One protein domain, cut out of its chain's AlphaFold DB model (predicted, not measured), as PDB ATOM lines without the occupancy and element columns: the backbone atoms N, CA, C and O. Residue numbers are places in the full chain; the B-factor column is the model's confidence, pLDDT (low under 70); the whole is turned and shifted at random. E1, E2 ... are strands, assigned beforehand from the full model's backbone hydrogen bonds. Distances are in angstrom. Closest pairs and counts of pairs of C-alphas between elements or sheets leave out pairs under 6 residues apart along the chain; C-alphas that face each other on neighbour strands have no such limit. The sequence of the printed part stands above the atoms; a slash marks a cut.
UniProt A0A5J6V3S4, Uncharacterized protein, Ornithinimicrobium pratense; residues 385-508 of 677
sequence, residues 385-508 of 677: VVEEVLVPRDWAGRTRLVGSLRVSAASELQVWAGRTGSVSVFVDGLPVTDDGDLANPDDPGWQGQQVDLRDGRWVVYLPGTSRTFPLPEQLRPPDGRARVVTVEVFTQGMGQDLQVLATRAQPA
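AT A GLANCE: This is residues 385 to 508 of the 677 residues of an uncharacterized protein of Ornithinimicrobium pratense (UniProt A0A5J6V3S4). Two antiparallel sheets lie face to face as a sandwich, a strongly twisted one of five strands, E1 E2 E7 E4 E5, and a smaller one of three, E6 E3 E8, with their strands at 22 degrees. A long loop between E4 and E5, residues 428 to 456, reaches away from this body and sticks out around residues 439 to 446. The printed part has 124 residues with no named helix and eight named strands, E1 to E8 in chain order; the class is all strand, though under half of the residues, 54, are in named elements. It is compact, with a radius of gyration of the C-alphas of 14.3 A, and spans 40 by 37 by 23 A.

IN THESE COORDINATES: Start in the larger sheet. Find C-alpha 388 at (207.125, 243.583, 195.269), where E1, residues 388 to 391, begins. E2, residues 398 to 408, covers 29.8 A and bends by 58 degrees at residue 404; E7, residues 482 to 492, covers 31.4 A from C-alpha 482 at (224.607, 231.692, 197.356). E4, residues 421 to 427, covers 20.1 A, and E5 is residues 457 to 460. In the smaller sheet look for E6, residues 465 to 470, 16.9 A; E3, residues 412 to 417, 16.3 A; and E8, residues 498 to 502, ending with C-alpha 502 at (218.289, 238.593, 188.533).

HOW THE PARTS SIT: In the larger sheet E2 and E7 are antiparallel at 163 degrees; look at N 401 and O 489, 2.8 A apart. E7 and E4 have N 424 and O 490 at 2.8 A. At the edges, E1 forms a hairpin with E2, with N 402 and O 388 at 2.9 A, and E5 one with E4, with N 423 and O 458 at 2.8 A. In the smaller sheet E3 is the inner strand, with N 415 and O 467 of E6 at 2.8 A and N 414 and O 501 of E8 at 2.8 A. Between the sheets, the closest C-alphas of E2 and E8, those of Val 407 and Ala 502, are 7.4 A apart. E7 and E8 are near each other, with 7 pairs of C-alphas within 10 A. E1 and E6 are apart.

THE WHOLE: The two C-alphas farthest apart, those of Ala 396 and Gly 480, are 42.4 A apart. The printed part has no cut. The links E4 to E5, 29 residues, and E6 to E7, 11 residues, are long. Near the end, residues 506 to 507 pair antiparallel with residues 405 to 406 of E2. The mean pLDDT of the printed part is 81.5; residues 388 to 398 and 436 to 445 of the model are under 70.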
ATOM      1  N   VAL A 385     212.340 237.374 189.278       89.88
ATOM      2  CA  VAL A 385     211.823 238.734 189.064       89.88
ATOM      3  C   VAL A 385     211.710 239.468 190.401       89.88
ATOM      4  O   VAL A 385     211.423 238.861 191.434       89.88
ATOM      5  N   VAL A 386     211.945 240.777 190.379       85.25
ATOM      6  CA  VAL A 386     211.655 241.701 191.478       85.25
ATOM      7  C   VAL A 386     210.207 242.170 191.322       85.25
ATOM      8  O   VAL A 386     209.917 242.999 190.465       85.25
ATOM      9  N   GLU A 387     209.290 241.593 192.102       72.25
ATOM     10  CA  GLU A 387     207.838 241.778 191.912       72.25
ATOM     11  C   GLU A 387     207.145 242.586 193.028       72.25
ATOM     12  O   GLU A 387     205.984 242.956 192.865       72.25
ATOM     13  N   GLU A 388     207.796 242.881 194.163       65.56
ATOM     14  CA  GLU A 388     207.125 243.583 195.269       65.56
ATOM     15  C   GLU A 388     207.051 245.092 194.986       65.56
ATOM     16  O   GLU A 388     208.000 245.845 195.208       65.56
ATOM     17  N   VAL A 389     205.902 245.542 194.477       62.12
ATOM     18  CA  VAL A 389     205.564 246.965 194.344       62.12
ATOM     19  C   VAL A 389     205.151 247.483 195.719       62.12
ATOM     20  O   VAL A 389     204.089 247.123 196.228       62.12
ATOM     21  N   LEU A 390     205.981 248.324 196.337       56.16
ATOM     22  CA  LEU A 390     205.724 248.792 197.704       56.16
ATOM     23  C   LEU A 390     204.960 250.111 197.765       56.16
ATOM     24  O   LEU A 390     204.286 250.371 198.759       56.16
ATOM     25  N   VAL A 391     205.042 250.936 196.720       55.38
ATOM     26  CA  VAL A 391     204.397 252.251 196.695       55.38
ATOM     27  C   VAL A 391     203.763 252.454 195.322       55.38
ATOM     28  O   VAL A 391     204.504 252.554 194.335       55.38
ATOM     29  N   PRO A 392     202.418 252.467 195.218       50.97
ATOM     30  CA  PRO A 392     201.770 252.892 193.988       50.97
ATOM     31  C   PRO A 392     202.226 254.312 193.639       50.97
ATOM     32  O   PRO A 392     202.608 255.084 194.518       50.97
ATOM     33  N   ARG A 393     202.234 254.593 192.331       49.78
ATOM     34  CA  ARG A 393     202.495 255.895 191.703       49.78
ATOM     35  C   ARG A 393     201.989 257.036 192.599       49.78
ATOM     36  O   ARG A 393     200.959 256.844 193.233       49.78
ATOM     37  N   ASP A 394     202.741 258.148 192.646       49.12
ATOM     38  CA  ASP A 394     202.265 259.553 192.767       49.12
ATOM     39  C   ASP A 394     203.240 260.490 193.534       49.12
ATOM     40  O   ASP A 394     202.995 261.690 193.622       49.12
ATOM     41  N   TRP A 395     204.423 260.030 193.970       47.81
ATOM     42  CA  TRP A 395     205.525 260.944 194.329       47.81
ATOM     43  C   TRP A 395     206.256 261.430 193.067       47.81
ATOM     44  O   TRP A 395     207.117 260.725 192.550       47.81
ATOM     45  N   ALA A 396     205.870 262.578 192.496       54.28
ATOM     46  CA  ALA A 396     206.493 263.155 191.285       54.28
ATOM     47  C   ALA A 396     206.579 262.194 190.065       54.28
ATOM     48  O   ALA A 396     207.445 262.329 189.200       54.28
ATOM     49  N   GLY A 397     205.687 261.197 189.986       60.50
ATOM     50  CA  GLY A 397     205.725 260.159 188.949       60.50
ATOM     51  C   GLY A 397     206.762 259.052 189.179       60.50
ATOM     52  O   GLY A 397     207.127 258.372 188.215       60.50
ATOM     53  N   ARG A 398     207.229 258.870 190.423       69.00
ATOM     54  CA  ARG A 398     208.172 257.821 190.821       69.00
ATOM     55  C   ARG A 398     207.483 256.527 191.272       69.00
ATOM     56  O   ARG A 398     206.309 256.529 191.648       69.00
ATOM     57  N   THR A 399     208.187 255.400 191.206       74.44
ATOM     58  CA  THR A 399     207.733 254.087 191.708       74.44
ATOM     59  C   THR A 399     208.893 253.365 192.384       74.44
ATOM     60  O   THR A 399     210.024 253.465 191.916       74.44
ATOM     61  N   ARG A 400     208.615 252.639 193.475       79.06
ATOM     62  CA  ARG A 400     209.604 251.824 194.195       79.06
ATOM     63  C   ARG A 400     209.221 250.345 194.163       79.06
ATOM     64  O   ARG A 400     208.133 249.981 194.617       79.06
ATOM     65  N   LEU A 401     210.128 249.509 193.666       81.31
ATOM     66  CA  LEU A 401     210.047 248.050 193.724       81.31
ATOM     67  C   LEU A 401     211.122 247.530 194.666       81.31
ATOM     68  O   LEU A 401     212.235 248.051 194.680       81.31
ATOM     69  N   VAL A 402     210.813 246.488 195.424       82.06
ATOM     70  CA  VAL A 402     211.800 245.809 196.265       82.06
ATOM     71  C   VAL A 402     211.666 244.302 196.088       82.06
ATOM     72  O   VAL A 402     210.616 243.780 195.731       82.06
ATOM     73  N   GLY A 403     212.750 243.562 196.278       83.75
ATOM     74  CA  GLY A 403     212.702 242.108 196.245       83.75
ATOM     75  C   GLY A 403     213.903 241.488 196.930       83.75
ATOM     76  O   GLY A 403     215.039 241.897 196.716       83.75
ATOM     77  N   SER A 404     213.665 240.464 197.746       86.69
ATOM     78  CA  SER A 404     214.742 239.646 198.306       86.69
ATOM     79  C   SER A 404     215.054 238.475 197.379       86.69
ATOM     80  O   SER A 404     214.211 237.605 197.148       86.69
ATOM     81  N   LEU A 405     216.288 238.409 196.889       90.44
ATOM     82  CA  LEU A 405     216.736 237.395 195.941       90.44
ATOM     83  C   LEU A 405     217.899 236.595 196.520       90.44
ATOM     84  O   LEU A 405     218.771 237.120 197.209       90.44
ATOM     85  N   ARG A 406     217.927 235.297 196.232       93.19
ATOM     86  CA  ARG A 406     219.097 234.456 196.461       93.19
ATOM     87  C   ARG A 406     219.933 234.431 195.185       93.19
ATOM     88  O   ARG A 406     219.553 233.770 194.220       93.19
ATOM     89  N   VAL A 407     221.061 235.129 195.215       94.19
ATOM     90  CA  VAL A 407     221.991 235.304 194.092       94.19
ATOM     91  C   VAL A 407     223.204 234.382 194.211       94.19
ATOM     92  O   VAL A 407     223.557 233.930 195.304       94.19
ATOM     93  N   SER A 408     223.833 234.100 193.072       94.56
ATOM     94  CA  SER A 408     225.067 233.322 192.935       94.56
ATOM     95  C   SER A 408     226.230 234.205 192.463       94.56
ATOM     96  O   SER A 408     226.029 235.374 192.139       94.56
ATOM     97  N   ALA A 409     227.445 233.649 192.398       92.50
ATOM     98  CA  ALA A 409     228.635 234.367 191.928       92.50
ATOM     99  C   ALA A 409     228.483 234.907 190.495       92.50
ATOM    100  O   ALA A 409     229.060 235.926 190.139       92.50
ATOM    101  N   ALA A 410     227.678 234.219 189.681       92.25
ATOM    102  CA  ALA A 410     227.467 234.523 188.274       92.25
ATOM    103  C   ALA A 410     226.088 235.153 188.010       92.25
ATOM    104  O   ALA A 410     225.577 235.064 186.893       92.25
ATOM    105  N   SER A 411     225.442 235.689 189.048       95.38
ATOM    106  CA  SER A 411     224.184 236.419 188.913       95.38
ATOM    107  C   SER A 411     224.436 237.849 188.446       95.38
ATOM    108  O   SER A 411     225.377 238.503 188.889       95.38
ATOM    109  N   GLU A 412     223.551 238.329 187.583       95.75
ATOM    110  CA  GLU A 412     223.526 239.689 187.046       95.75
ATOM    111  C   GLU A 412     222.097 240.219 187.129       95.75
ATOM    112  O   GLU A 412     221.145 239.435 187.151       95.75
ATOM    113  N   LEU A 413     221.937 241.537 187.169       95.38
ATOM    114  CA  LEU A 413     220.635 242.185 187.134       95.38
ATOM    115  C   LEU A 413     220.317 242.631 185.717       95.38
ATOM    116  O   LEU A 413     221.023 243.455 185.154       95.38
ATOM    117  N   GLN A 414     219.237 242.108 185.152       95.25
ATOM    118  CA  GLN A 414     218.704 242.566 183.883       95.25
ATOM    119  C   GLN A 414     217.509 243.479 184.148       95.25
ATOM    120  O   GLN A 414     216.541 243.086 184.804       95.25
ATOM    121  N   VAL A 415     217.581 244.694 183.623       94.00
ATOM    122  CA  VAL A 415     216.546 245.720 183.718       94.00
ATOM    123  C   VAL A 415     216.014 245.953 182.314       94.00
ATOM    124  O   VAL A 415     216.769 246.299 181.413       94.00
ATOM    125  N   TRP A 416     214.720 245.748 182.108       93.88
ATOM    126  CA  TRP A 416     214.014 246.126 180.891       93.88
ATOM    127  C   TRP A 416     213.090 247.299 181.178       93.88
ATOM    128  O   TRP A 416     212.347 247.272 182.161       93.88
ATOM    129  N   ALA A 417     213.102 248.289 180.292       90.00
ATOM    130  CA  ALA A 417     212.252 249.462 180.385       90.00
ATOM    131  C   ALA A 417     211.355 249.555 179.150       90.00
ATOM    132  O   ALA A 417     211.824 249.716 178.026       90.00
ATOM    133  N   GLY A 418     210.044 249.471 179.352       88.06
ATOM    134  CA  GLY A 418     209.038 249.584 178.299       88.06
ATOM    135  C   GLY A 418     208.693 251.022 177.919       88.06
ATOM    136  O   GLY A 418     207.915 251.233 176.991       88.06
ATOM    137  N   ARG A 419     209.264 252.019 178.600       85.06
ATOM    138  CA  ARG A 419     209.029 253.447 178.359       85.06
ATOM    139  C   ARG A 419     210.288 254.261 178.653       85.06
ATOM    140  O   ARG A 419     211.186 253.786 179.341       85.06
ATOM    141  N   THR A 420     210.327 255.492 178.153       82.81
ATOM    142  CA  THR A 420     211.308 256.492 178.575       82.81
ATOM    143  C   THR A 420     211.134 256.840 180.054       82.81
ATOM    144  O   THR A 420     210.015 256.872 180.569       82.81
ATOM    145  N   GLY A 421     212.241 257.085 180.745       83.12
ATOM    146  CA  GLY A 421     212.262 257.347 182.183       83.12
ATOM    147  C   GLY A 421     213.675 257.247 182.751       83.12
ATOM    148  O   GLY A 421     214.634 257.090 181.999       83.12
ATOM    149  N   SER A 422     213.805 257.268 184.072       83.81
ATOM    150  CA  SER A 422     215.031 256.843 184.758       83.81
ATOM    151  C   SER A 422     214.768 255.636 185.653       83.81
ATOM    152  O   SER A 422     213.648 255.453 186.141       83.81
ATOM    153  N   VAL A 423     215.794 254.808 185.836       88.06
ATOM    154  CA  VAL A 423     215.807 253.666 186.754       88.06
ATOM    155  C   VAL A 423     217.067 253.725 187.600       88.06
ATOM    156  O   VAL A 423     218.168 253.697 187.057       88.06
ATOM    157  N   SER A 424     216.906 253.719 188.911       87.62
ATOM    158  CA  SER A 424     217.994 253.536 189.868       87.62
ATOM    159  C   SER A 424     217.824 252.166 190.497       87.62
ATOM    160  O   SER A 424     216.741 251.835 190.985       87.62
ATOM    161  N   VAL A 425     218.866 251.345 190.465       89.56
ATOM    162  CA  VAL A 425     218.839 250.020 191.082       89.56
ATOM    163  C   VAL A 425     219.912 249.957 192.150       89.56
ATOM    164  O   VAL A 425     221.073 250.280 191.905       89.56
ATOM    165  N   PHE A 426     219.516 249.490 193.327       88.12
ATOM    166  CA  PHE A 426     220.389 249.262 194.463       88.12
ATOM    167  C   PHE A 426     220.327 247.795 194.861       88.12
ATOM    168  O   PHE A 426     219.262 247.175 194.850       88.12
ATOM    169  N   VAL A 427     221.466 247.230 195.240       88.62
ATOM    170  CA  VAL A 427     221.546 245.894 195.832       88.62
ATOM    171  C   VAL A 427     222.206 246.035 197.183       88.62
ATOM    172  O   VAL A 427     223.333 246.506 197.255       88.62
ATOM    173  N   ASP A 428     221.515 245.648 198.255       84.69
ATOM    174  CA  ASP A 428     222.009 245.815 199.627       84.69
ATOM    175  C   ASP A 428     222.506 247.267 199.893       84.69
ATOM    176  O   ASP A 428     223.483 247.469 200.613       84.69
ATOM    177  N   GLY A 429     221.859 248.263 199.266       77.81
ATOM    178  CA  GLY A 429     222.170 249.694 199.403       77.81
ATOM    179  C   GLY A 429     223.303 250.204 198.510       77.81
ATOM    180  O   GLY A 429     223.587 251.398 198.517       77.81
ATOM    181  N   LEU A 430     223.943 249.328 197.729       81.88
ATOM    182  CA  LEU A 430     224.971 249.705 196.760       81.88
ATOM    183  C   LEU A 430     224.335 249.978 195.391       81.88
ATOM    184  O   LEU A 430     223.604 249.105 194.906       81.88
ATOM    185  N   PRO A 431     224.600 251.133 194.753       83.06
ATOM    186  CA  PRO A 431     224.089 251.409 193.417       83.06
ATOM    187  C   PRO A 431     224.708 250.433 192.407       83.06
ATOM    188  O   PRO A 431     225.897 250.126 192.468       83.06
ATOM    189  N   VAL A 432     223.893 249.916 191.487       87.50
ATOM    190  CA  VAL A 432     224.366 249.096 190.349       87.50
ATOM    191  C   VAL A 432     224.180 249.786 189.006       87.50
ATOM    192  O   VAL A 432     224.753 249.358 188.011       87.50
ATOM    193  N   THR A 433     223.375 250.844 188.975       86.19
ATOM    194  CA  THR A 433     223.180 251.753 187.839       86.19
ATOM    195  C   THR A 433     224.195 252.904 187.842       86.19
ATOM    196  O   THR A 433     223.925 253.959 187.279       86.19
ATOM    197  N   ASP A 434     225.338 252.689 188.489       80.50
ATOM    198  CA  ASP A 434     226.491 253.586 188.603       80.50
ATOM    199  C   ASP A 434     227.586 253.107 187.639       80.50
ATOM    200  O   ASP A 434     227.856 251.903 187.549       80.50
ATOM    201  N   ASP A 435     228.173 254.028 186.883       76.12
ATOM    202  CA  ASP A 435     229.263 253.748 185.945       76.12
ATOM    203  C   ASP A 435     230.654 254.036 186.535       76.12
ATOM    204  O   ASP A 435     231.668 253.850 185.857       76.12
ATOM    205  N   GLY A 436     230.706 254.383 187.823       69.56
ATOM    206  CA  GLY A 436     231.920 254.646 188.582       69.56
ATOM    207  C   GLY A 436     232.128 256.125 188.897       69.56
ATOM    208  O   GLY A 436     233.047 256.433 189.663       69.56
ATOM    209  N   ASP A 437     231.277 257.017 188.379       64.75
ATOM    210  CA  ASP A 437     231.295 258.452 188.677       64.75
ATOM    211  C   ASP A 437     231.086 258.745 190.177       64.75
ATOM    212  O   ASP A 437     231.665 259.697 190.711       64.75
ATOM    213  N   LEU A 438     230.368 257.872 190.893       59.09
ATOM    214  CA  LEU A 438     230.135 257.993 192.338       59.09
ATOM    215  C   LEU A 438     231.240 257.381 193.216       59.09
ATOM    216  O   LEU A 438     231.327 257.685 194.410       59.09
ATOM    217  N   ALA A 439     232.078 256.495 192.668       55.44
ATOM    218  CA  ALA A 439     232.977 255.656 193.464       55.44
ATOM    219  C   ALA A 439     234.271 256.365 193.905       55.44
ATOM    220  O   ALA A 439     234.851 255.998 194.933       55.44
ATOM    221  N   ASN A 440     234.740 257.370 193.153       56.12
ATOM    222  CA  ASN A 440     235.950 258.118 193.489       56.12
ATOM    223  C   ASN A 440     235.871 259.593 193.046       56.12
ATOM    224  O   ASN A 440     236.195 259.907 191.901       56.12
ATOM    225  N   PRO A 441     235.527 260.527 193.949       52.28
ATOM    226  CA  PRO A 441     235.434 261.945 193.606       52.28
ATOM    227  C   PRO A 441     236.779 262.577 193.199       52.28
ATOM    228  O   PRO A 441     236.772 263.631 192.563       52.28
ATOM    229  N   ASP A 442     237.909 261.949 193.551       46.97
ATOM    230  CA  ASP A 442     239.258 262.440 193.243       46.97
ATOM    231  C   ASP A 442     239.777 261.960 191.872       46.97
ATOM    232  O   ASP A 442     240.725 262.537 191.339       46.97
ATOM    233  N   ASP A 443     239.173 260.913 191.300       56.41
ATOM    234  CA  ASP A 443     239.483 260.383 189.967       56.41
ATOM    235  C   ASP A 443     238.278 259.581 189.443       56.41
ATOM    236  O   ASP A 443     238.274 258.349 189.540       56.41
ATOM    237  N   PRO A 444     237.231 260.253 188.925       54.81
ATOM    238  CA  PRO A 444     235.983 259.604 188.521       54.81
ATOM    239  C   PRO A 444     236.121 258.712 187.274       54.81
ATOM    240  O   PRO A 444     235.114 258.279 186.731       54.81
ATOM    241  N   GLY A 445     237.343 258.434 186.792       68.12
ATOM    242  CA  GLY A 445     237.589 257.446 185.744       68.12
ATOM    243  C   GLY A 445     236.705 257.643 184.513       68.12
ATOM    244  O   GLY A 445     235.946 256.749 184.155       68.12
ATOM    245  N   TRP A 446     236.809 258.798 183.845       77.44
ATOM    246  CA  TRP A 446     235.905 259.193 182.747       77.44
ATOM    247  C   TRP A 446     235.761 258.148 181.625       77.44
ATOM    248  O   TRP A 446     234.762 258.120 180.918       77.44
ATOM    249  N   GLN A 447     236.750 257.269 181.447       78.56
ATOM    250  CA  GLN A 447     236.746 256.209 180.433       78.56
ATOM    251  C   GLN A 447     235.624 255.182 180.643       78.56
ATOM    252  O   GLN A 447     235.201 254.542 179.683       78.56
ATOM    253  N   GLY A 448     235.175 255.006 181.889       77.19
ATOM    254  CA  GLY A 448     234.064 254.125 182.242       77.19
ATOM    255  C   GLY A 448     232.688 254.766 182.065       77.19
ATOM    256  O   GLY A 448     231.691 254.042 182.122       77.19
ATOM    257  N   GLN A 449     232.634 256.083 181.820       81.94
ATOM    258  CA  GLN A 449     231.379 256.826 181.789       81.94
ATOM    259  C   GLN A 449     230.519 256.430 180.593       81.94
ATOM    260  O   GLN A 449     230.978 256.335 179.450       81.94
ATOM    261  N   GLN A 450     229.243 256.200 180.862       85.56
ATOM    262  CA  GLN A 450     228.269 255.740 179.889       85.56
ATOM    263  C   GLN A 450     227.171 256.788 179.767       85.56
ATOM    264  O   GLN A 450     226.505 257.109 180.733       85.56
ATOM    265  N   VAL A 451     226.911 257.279 178.551       84.56
ATOM    266  CA  VAL A 451     225.998 258.416 178.289       84.56
ATOM    267  C   VAL A 451     224.594 258.297 178.907       84.56
ATOM    268  O   VAL A 451     223.901 259.295 179.130       84.56
ATOM    269  N   ASP A 452     224.133 257.072 179.122       84.56
ATOM    270  CA  ASP A 452     222.832 256.758 179.683       84.56
ATOM    271  C   ASP A 452     222.890 256.265 181.140       84.56
ATOM    272  O   ASP A 452     221.826 256.022 181.696       84.56
ATOM    273  N   LEU A 453     224.063 256.161 181.779       85.38
ATOM    274  CA  LEU A 453     224.224 256.016 183.234       85.38
ATOM    275  C   LEU A 453     224.717 257.337 183.813       85.38
ATOM    276  O   LEU A 453     225.734 257.849 183.380       85.38
ATOM    277  N   ARG A 454     223.954 257.942 184.722       78.25
ATOM    278  CA  ARG A 454     224.277 259.264 185.271       78.25
ATOM    279  C   ARG A 454     223.797 259.359 186.697       78.25
ATOM    280  O   ARG A 454     222.633 259.028 186.944       78.25
ATOM    281  N   ASP A 455     224.652 259.815 187.605       72.31
ATOM    282  CA  ASP A 455     224.303 260.001 189.014       72.31
ATOM    283  C   ASP A 455     223.753 258.708 189.654       72.31
ATOM    284  O   ASP A 455     222.797 258.728 190.435       72.31
ATOM    285  N   GLY A 456     224.290 257.547 189.262       77.31
ATOM    286  CA  GLY A 456     223.788 256.245 189.706       77.31
ATOM    287  C   GLY A 456     222.428 255.841 189.121       77.31
ATOM    288  O   GLY A 456     221.769 254.959 189.680       77.31
ATOM    289  N   ARG A 457     221.986 256.446 188.011       83.12
ATOM    290  CA  ARG A 457     220.716 256.140 187.331       83.12
ATOM    291  C   ARG A 457     220.915 255.733 185.887       83.12
ATOM    292  O   ARG A 457     221.588 256.416 185.127       83.12
ATOM    293  N   TRP A 458     220.170 254.729 185.447       89.06
ATOM    294  CA  TRP A 458     219.985 254.461 184.030       89.06
ATOM    295  C   TRP A 458     218.873 255.327 183.445       89.06
ATOM    296  O   TRP A 458     217.696 255.163 183.769       89.06
ATOM    297  N   VAL A 459     219.239 256.248 182.562       86.00
ATOM    298  CA  VAL A 459     218.312 257.116 181.844       86.00
ATOM    299  C   VAL A 459     217.923 256.472 180.525       86.00
ATOM    300  O   VAL A 459     218.688 256.405 179.566       86.00
ATOM    301  N   VAL A 460     216.683 256.009 180.471       85.69
ATOM    302  CA  VAL A 460     216.136 255.290 179.331       85.69
ATOM    303  C   VAL A 460     215.551 256.275 178.338       85.69
ATOM    304  O   VAL A 460     214.486 256.861 178.546       85.69
ATOM    305  N   TYR A 461     216.235 256.398 177.209       80.25
ATOM    306  CA  TYR A 461     215.755 257.143 176.047       80.25
ATOM    307  C   TYR A 461     215.028 256.255 175.045       80.25
ATOM    308  O   TYR A 461     214.193 256.750 174.295       80.25
ATOM    309  N   LEU A 462     215.324 254.951 175.057       81.62
ATOM    310  CA  LEU A 462     214.824 253.958 174.112       81.62
ATOM    311  C   LEU A 462     213.823 253.012 174.806       81.62
ATOM    312  O   LEU A 462     214.253 252.076 175.489       81.62
ATOM    313  N   PRO A 463     212.500 253.197 174.646       85.00
ATOM    314  CA  PRO A 463     211.524 252.215 175.104       85.00
ATOM    315  C   PRO A 463     211.785 250.829 174.508       85.00
ATOM    316  O   PRO A 463     212.122 250.692 173.333       85.00
ATOM    317  N   GLY A 464     211.575 249.787 175.305       86.25
ATOM    318  CA  GLY A 464     211.760 248.394 174.906       86.25
ATOM    319  C   GLY A 464     213.194 247.880 175.032       86.25
ATOM    320  O   GLY A 464     213.445 246.741 174.639       86.25
ATOM    321  N   THR A 465     214.120 248.673 175.576       87.31
ATOM    322  CA  THR A 465     215.512 248.253 175.767       87.31
ATOM    323  C   THR A 465     215.724 247.505 177.074       87.31
ATOM    324  O   THR A 465     215.003 247.685 178.057       87.31
ATOM    325  N   SER A 466     216.730 246.632 177.065       91.00
ATOM    326  CA  SER A 466     217.224 245.948 178.252       91.00
ATOM    327  C   SER A 466     218.678 246.297 178.488       91.00
ATOM    328  O   SER A 466     219.457 246.386 177.541       91.00
ATOM    329  N   ARG A 467     219.048 246.389 179.759       92.12
ATOM    330  CA  ARG A 467     220.426 246.508 180.201       92.12
ATOM    331  C   ARG A 467     220.737 245.465 181.251       92.12
ATOM    332  O   ARG A 467     219.864 245.085 182.027       92.12
ATOM    333  N   THR A 468     221.979 245.006 181.250       94.19
ATOM    334  CA  THR A 468     222.482 244.054 182.235       94.19
ATOM    335  C   THR A 468     223.536 244.744 183.080       94.19
ATOM    336  O   THR A 468     224.460 245.346 182.542       94.19
ATOM    337  N   PHE A 469     223.386 244.645 184.393       93.44
ATOM    338  CA  PHE A 469     224.278 245.206 185.391       93.44
ATOM    339  C   PHE A 469     224.909 244.065 186.193       93.44
ATOM    340  O   PHE A 469     224.185 243.198 186.703       93.44
ATOM    341  N   PRO A 470     226.245 244.021 186.318       92.44
ATOM    342  CA  PRO A 470     226.887 243.052 187.187       92.44
ATOM    343  C   PRO A 470     226.514 243.328 188.647       92.44
ATOM    344  O   PRO A 470     226.325 244.471 189.056       92.44
ATOM    345  N   LEU A 471     226.449 242.276 189.469       90.50
ATOM    346  CA  LEU A 471     226.366 242.479 190.915       90.50
ATOM    347  C   LEU A 471     227.666 243.117 191.436       90.50
ATOM    348  O   LEU A 471     228.741 242.669 191.004       90.50
ATOM    349  N   PRO A 472     227.581 244.060 192.400       87.56
ATOM    350  CA  PRO A 472     228.746 244.645 193.050       87.56
ATOM    351  C   PRO A 472     229.666 243.560 193.598       87.56
ATOM    352  O   PRO A 472     229.203 242.565 194.171       87.56
ATOM    353  N   GLU A 473     230.974 243.745 193.440       87.44
ATOM    354  CA  GLU A 473     231.961 242.730 193.815       87.44
ATOM    355  C   GLU A 473     231.854 242.359 195.303       87.44
ATOM    356  O   GLU A 473     231.925 241.179 195.649       87.44
ATOM    357  N   GLN A 474     231.550 243.328 196.180       86.25
ATOM    358  CA  GLN A 474     231.383 243.085 197.621       86.25
ATOM    359  C   GLN A 474     230.151 242.220 197.953       86.25
ATOM    360  O   GLN A 474     230.040 241.656 199.051       86.25
ATOM    361  N   LEU A 475     229.200 242.112 197.022       88.06
ATOM    362  CA  LEU A 475     227.969 241.336 197.170       88.06
ATOM    363  C   LEU A 475     228.028 239.990 196.459       88.06
ATOM    364  O   LEU A 475     227.218 239.108 196.760       88.06
ATOM    365  N   ARG A 476     228.994 239.800 195.561       90.00
ATOM    366  CA  ARG A 476     229.167 238.559 194.817       90.00
ATOM    367  C   ARG A 476     229.585 237.436 195.777       90.00
ATOM    368  O   ARG A 476     230.651 237.505 196.389       90.00
ATOM    369  N   PRO A 477     228.764 236.385 195.967       90.94
ATOM    370  CA  PRO A 477     229.184 235.255 196.783       90.94
ATOM    371  C   PRO A 477     230.309 234.480 196.074       90.94
ATOM    372  O   PRO A 477     230.380 234.513 194.847       90.94
ATOM    373  N   PRO A 478     231.150 233.728 196.807       91.25
ATOM    374  CA  PRO A 478     232.122 232.825 196.195       91.25
ATOM    375  C   PRO A 478     231.457 231.775 195.298       91.25
ATOM    376  O   PRO A 478     230.309 231.386 195.541       91.25
ATOM    377  N   ASP A 479     232.206 231.242 194.333       91.06
ATOM    378  CA  ASP A 479     231.724 230.186 193.441       91.06
ATOM    379  C   ASP A 479     231.120 229.000 194.209       91.06
ATOM    380  O   ASP A 479     231.637 228.534 195.229       91.06
ATOM    381  N   GLY A 480     229.970 228.521 193.727       89.12
ATOM    382  CA  GLY A 480     229.206 227.443 194.359       89.12
ATOM    383  C   GLY A 480     228.467 227.834 195.647       89.12
ATOM    384  O   GLY A 480     227.771 226.993 196.220       89.12
ATOM    385  N   ARG A 481     228.573 229.088 196.109       92.44
ATOM    386  CA  ARG A 481     227.785 229.626 197.226       92.44
ATOM    387  C   ARG A 481     226.684 230.554 196.727       92.44
ATOM    388  O   ARG A 481     226.720 231.070 195.614       92.44
ATOM    389  N   ALA A 482     225.695 230.760 197.591       91.25
ATOM    390  CA  ALA A 482     224.607 231.692 197.356       91.25
ATOM    391  C   ALA A 482     224.486 232.673 198.521       91.25
ATOM    392  O   ALA A 482     224.717 232.305 199.677       91.25
ATOM    393  N   ARG A 483     224.087 233.906 198.215       90.88
ATOM    394  CA  ARG A 483     223.837 234.981 199.181       90.88
ATOM    395  C   ARG A 483     222.414 235.490 199.002       90.88
ATOM    396  O   ARG A 483     221.898 235.485 197.892       90.88
ATOM    397  N   VAL A 484     221.766 235.882 200.096       90.06
ATOM    398  CA  VAL A 484     220.502 236.626 200.019       90.06
ATOM    399  C   VAL A 484     220.839 238.107 199.971       90.06
ATOM    400  O   VAL A 484     221.567 238.570 200.846       90.06
ATOM    401  N   VAL A 485     220.307 238.798 198.971       89.44
ATOM    402  CA  VAL A 485     220.419 240.246 198.786       89.44
ATOM    403  C   VAL A 485     219.025 240.858 198.676       89.44
ATOM    404  O   VAL A 485     218.092 240.183 198.229       89.44
ATOM    405  N   THR A 486     218.885 242.114 199.074       87.62
ATOM    406  CA  THR A 486     217.712 242.938 198.777       87.62
ATOM    407  C   THR A 486     218.022 243.782 197.547       87.62
ATOM    408  O   THR A 486     219.027 244.481 197.522       87.62
ATOM    409  N   VAL A 487     217.166 243.715 196.531       89.44
ATOM    410  CA  VAL A 487     217.198 244.603 195.367       89.44
ATOM    411  C   VAL A 487     216.129 245.663 195.560       89.44
ATOM    412  O   VAL A 487     214.969 245.314 195.772       89.44
ATOM    413  N   GLU A 488     216.510 246.931 195.481       86.56
ATOM    414  CA  GLU A 488     215.602 248.075 195.477       86.56
ATOM    415  C   GLU A 488     215.689 248.767 194.122       86.56
ATOM    416  O   GLU A 488     216.772 248.950 193.573       86.56
ATOM    417  N   VAL A 489     214.543 249.132 193.568       87.44
ATOM    418  CA  VAL A 489     214.442 249.778 192.265       87.44
ATOM    419  C   VAL A 489     213.592 251.018 192.424       87.44
ATOM    420  O   VAL A 489     212.445 250.926 192.857       87.44
ATOM    421  N   PHE A 490     214.134 252.158 192.031       84.06
ATOM    422  CA  PHE A 490     213.419 253.418 191.936       84.06
ATOM    423  C   PHE A 490     213.269 253.758 190.463       84.06
ATOM    424  O   PHE A 490     214.217 253.635 189.694       84.06
ATOM    425  N   THR A 491     212.077 254.157 190.045       83.25
ATOM    426  CA  THR A 491     211.862 254.656 188.687       83.25
ATOM    427  C   THR A 491     211.246 256.030 188.711       83.25
ATOM    428  O   THR A 491     210.523 256.359 189.647       83.25
ATOM    429  N   GLN A 492     211.473 256.804 187.654       79.06
ATOM    430  CA  GLN A 492     210.767 258.051 187.379       79.06
ATOM    431  C   GLN A 492     210.233 258.024 185.946       79.06
ATOM    432  O   GLN A 492     210.962 257.729 185.002       79.06
ATOM    433  N   GLY A 493     208.942 258.314 185.773       75.19
ATOM    434  CA  GLY A 493     208.310 258.411 184.450       75.19
ATOM    435  C   GLY A 493     207.950 257.076 183.779       75.19
ATOM    436  O   GLY A 493     207.289 257.099 182.745       75.19
ATOM    437  N   MET A 494     208.288 255.924 184.371       74.06
ATOM    438  CA  MET A 494     208.082 254.603 183.746       74.06
ATOM    439  C   MET A 494     206.763 253.903 184.101       74.06
ATOM    440  O   MET A 494     206.272 253.082 183.329       74.06
ATOM    441  N   GLY A 495     206.153 254.218 185.248       71.12
ATOM    442  CA  GLY A 495     204.965 253.499 185.722       71.12
ATOM    443  C   GLY A 495     205.227 251.994 185.890       71.12
ATOM    444  O   GLY A 495     206.241 251.609 186.459       71.12
ATOM    445  N   GLN A 496     204.315 251.150 185.390       72.06
ATOM    446  CA  GLN A 496     204.438 249.681 185.418       72.06
ATOM    447  C   GLN A 496     205.237 249.102 184.234       72.06
ATOM    448  O   GLN A 496     205.393 247.887 184.142       72.06
ATOM    449  N   ASP A 497     205.754 249.936 183.327       84.06
ATOM    450  CA  ASP A 497     206.492 249.474 182.144       84.06
ATOM    451  C   ASP A 497     207.963 249.196 182.477       84.06
ATOM    452  O   ASP A 497     208.877 249.728 181.849       84.06
ATOM    453  N   LEU A 498     208.196 248.373 183.498       87.94
ATOM    454  CA  LEU A 498     209.515 247.989 183.977       87.94
ATOM    455  C   LEU A 498     209.515 246.503 184.337       87.94
ATOM    456  O   LEU A 498     208.586 246.006 184.969       87.94
ATOM    457  N   GLN A 499     210.592 245.803 183.993       91.38
ATOM    458  CA  GLN A 499     210.879 244.474 184.519       91.38
ATOM    459  C   GLN A 499     212.320 244.444 185.016       91.38
ATOM    460  O   GLN A 499     213.244 244.724 184.258       91.38
ATOM    461  N   VAL A 500     212.510 244.070 186.280       92.69
ATOM    462  CA  VAL A 500     213.836 243.815 186.853       92.69
ATOM    463  C   VAL A 500     213.913 242.357 187.255       92.69
ATOM    464  O   VAL A 500     213.057 241.857 187.983       92.69
ATOM    465  N   LEU A 501     214.934 241.661 186.769       94.25
ATOM    466  CA  LEU A 501     215.191 240.270 187.114       94.25
ATOM    467  C   LEU A 501     216.664 240.055 187.437       94.25
ATOM    468  O   LEU A 501     217.535 240.710 186.878       94.25
ATOM    469  N   ALA A 502     216.944 239.103 188.320       94.75
ATOM    470  CA  ALA A 502     218.289 238.593 188.533       94.75
ATOM    471  C   ALA A 502     218.462 237.263 187.800       94.75
ATOM    472  O   ALA A 502     217.671 236.329 187.979       94.75
ATOM    473  N   THR A 503     219.517 237.149 187.000       94.06
ATOM    474  CA  THR A 503     219.885 235.907 186.322       94.06
ATOM    475  C   THR A 503     220.491 234.911 187.314       94.06
ATOM    476  O   THR A 503     221.117 235.281 188.314       94.06
ATOM    477  N   ARG A 504     220.295 233.609 187.057       92.69
ATOM    478  CA  ARG A 504     220.814 232.508 187.897       92.69
ATOM    479  C   ARG A 504     220.483 232.687 189.385       92.69
ATOM    480  O   ARG A 504     221.292 232.377 190.259       92.69
ATOM    481  N   ALA A 505     219.301 233.220 189.660       93.06
ATOM    482  CA  ALA A 505     218.843 233.564 190.991       93.06
ATOM    483  C   ALA A 505     217.547 232.821 191.306       93.06
ATOM    484  O   ALA A 505     216.860 232.295 190.432       93.06
ATOM    485  N   GLN A 506     217.218 232.768 192.588       90.88
ATOM    486  CA  GLN A 506     215.936 232.260 193.058       90.88
ATOM    487  C   GLN A 506     215.282 233.340 193.909       90.88
ATOM    488  O   GLN A 506     216.004 234.032 194.634       90.88
ATOM    489  N   PRO A 507     213.944 233.459 193.900       86.19
ATOM    490  CA  PRO A 507     213.262 234.221 194.930       86.19
ATOM    491  C   PRO A 507     213.756 233.720 196.287       86.19
ATOM    492  O   PRO A 507     213.734 232.511 196.566       86.19
ATOM    493  N   ALA A 508     214.275 234.617 197.125       81.38
ATOM    494  CA  ALA A 508     214.491 234.232 198.504       81.38
ATOM    495  C   ALA A 508     213.109 233.964 199.111       81.38
ATOM    496  O   ALA A 508     212.109 234.544 198.684       81.38
TER     497      ALA A 508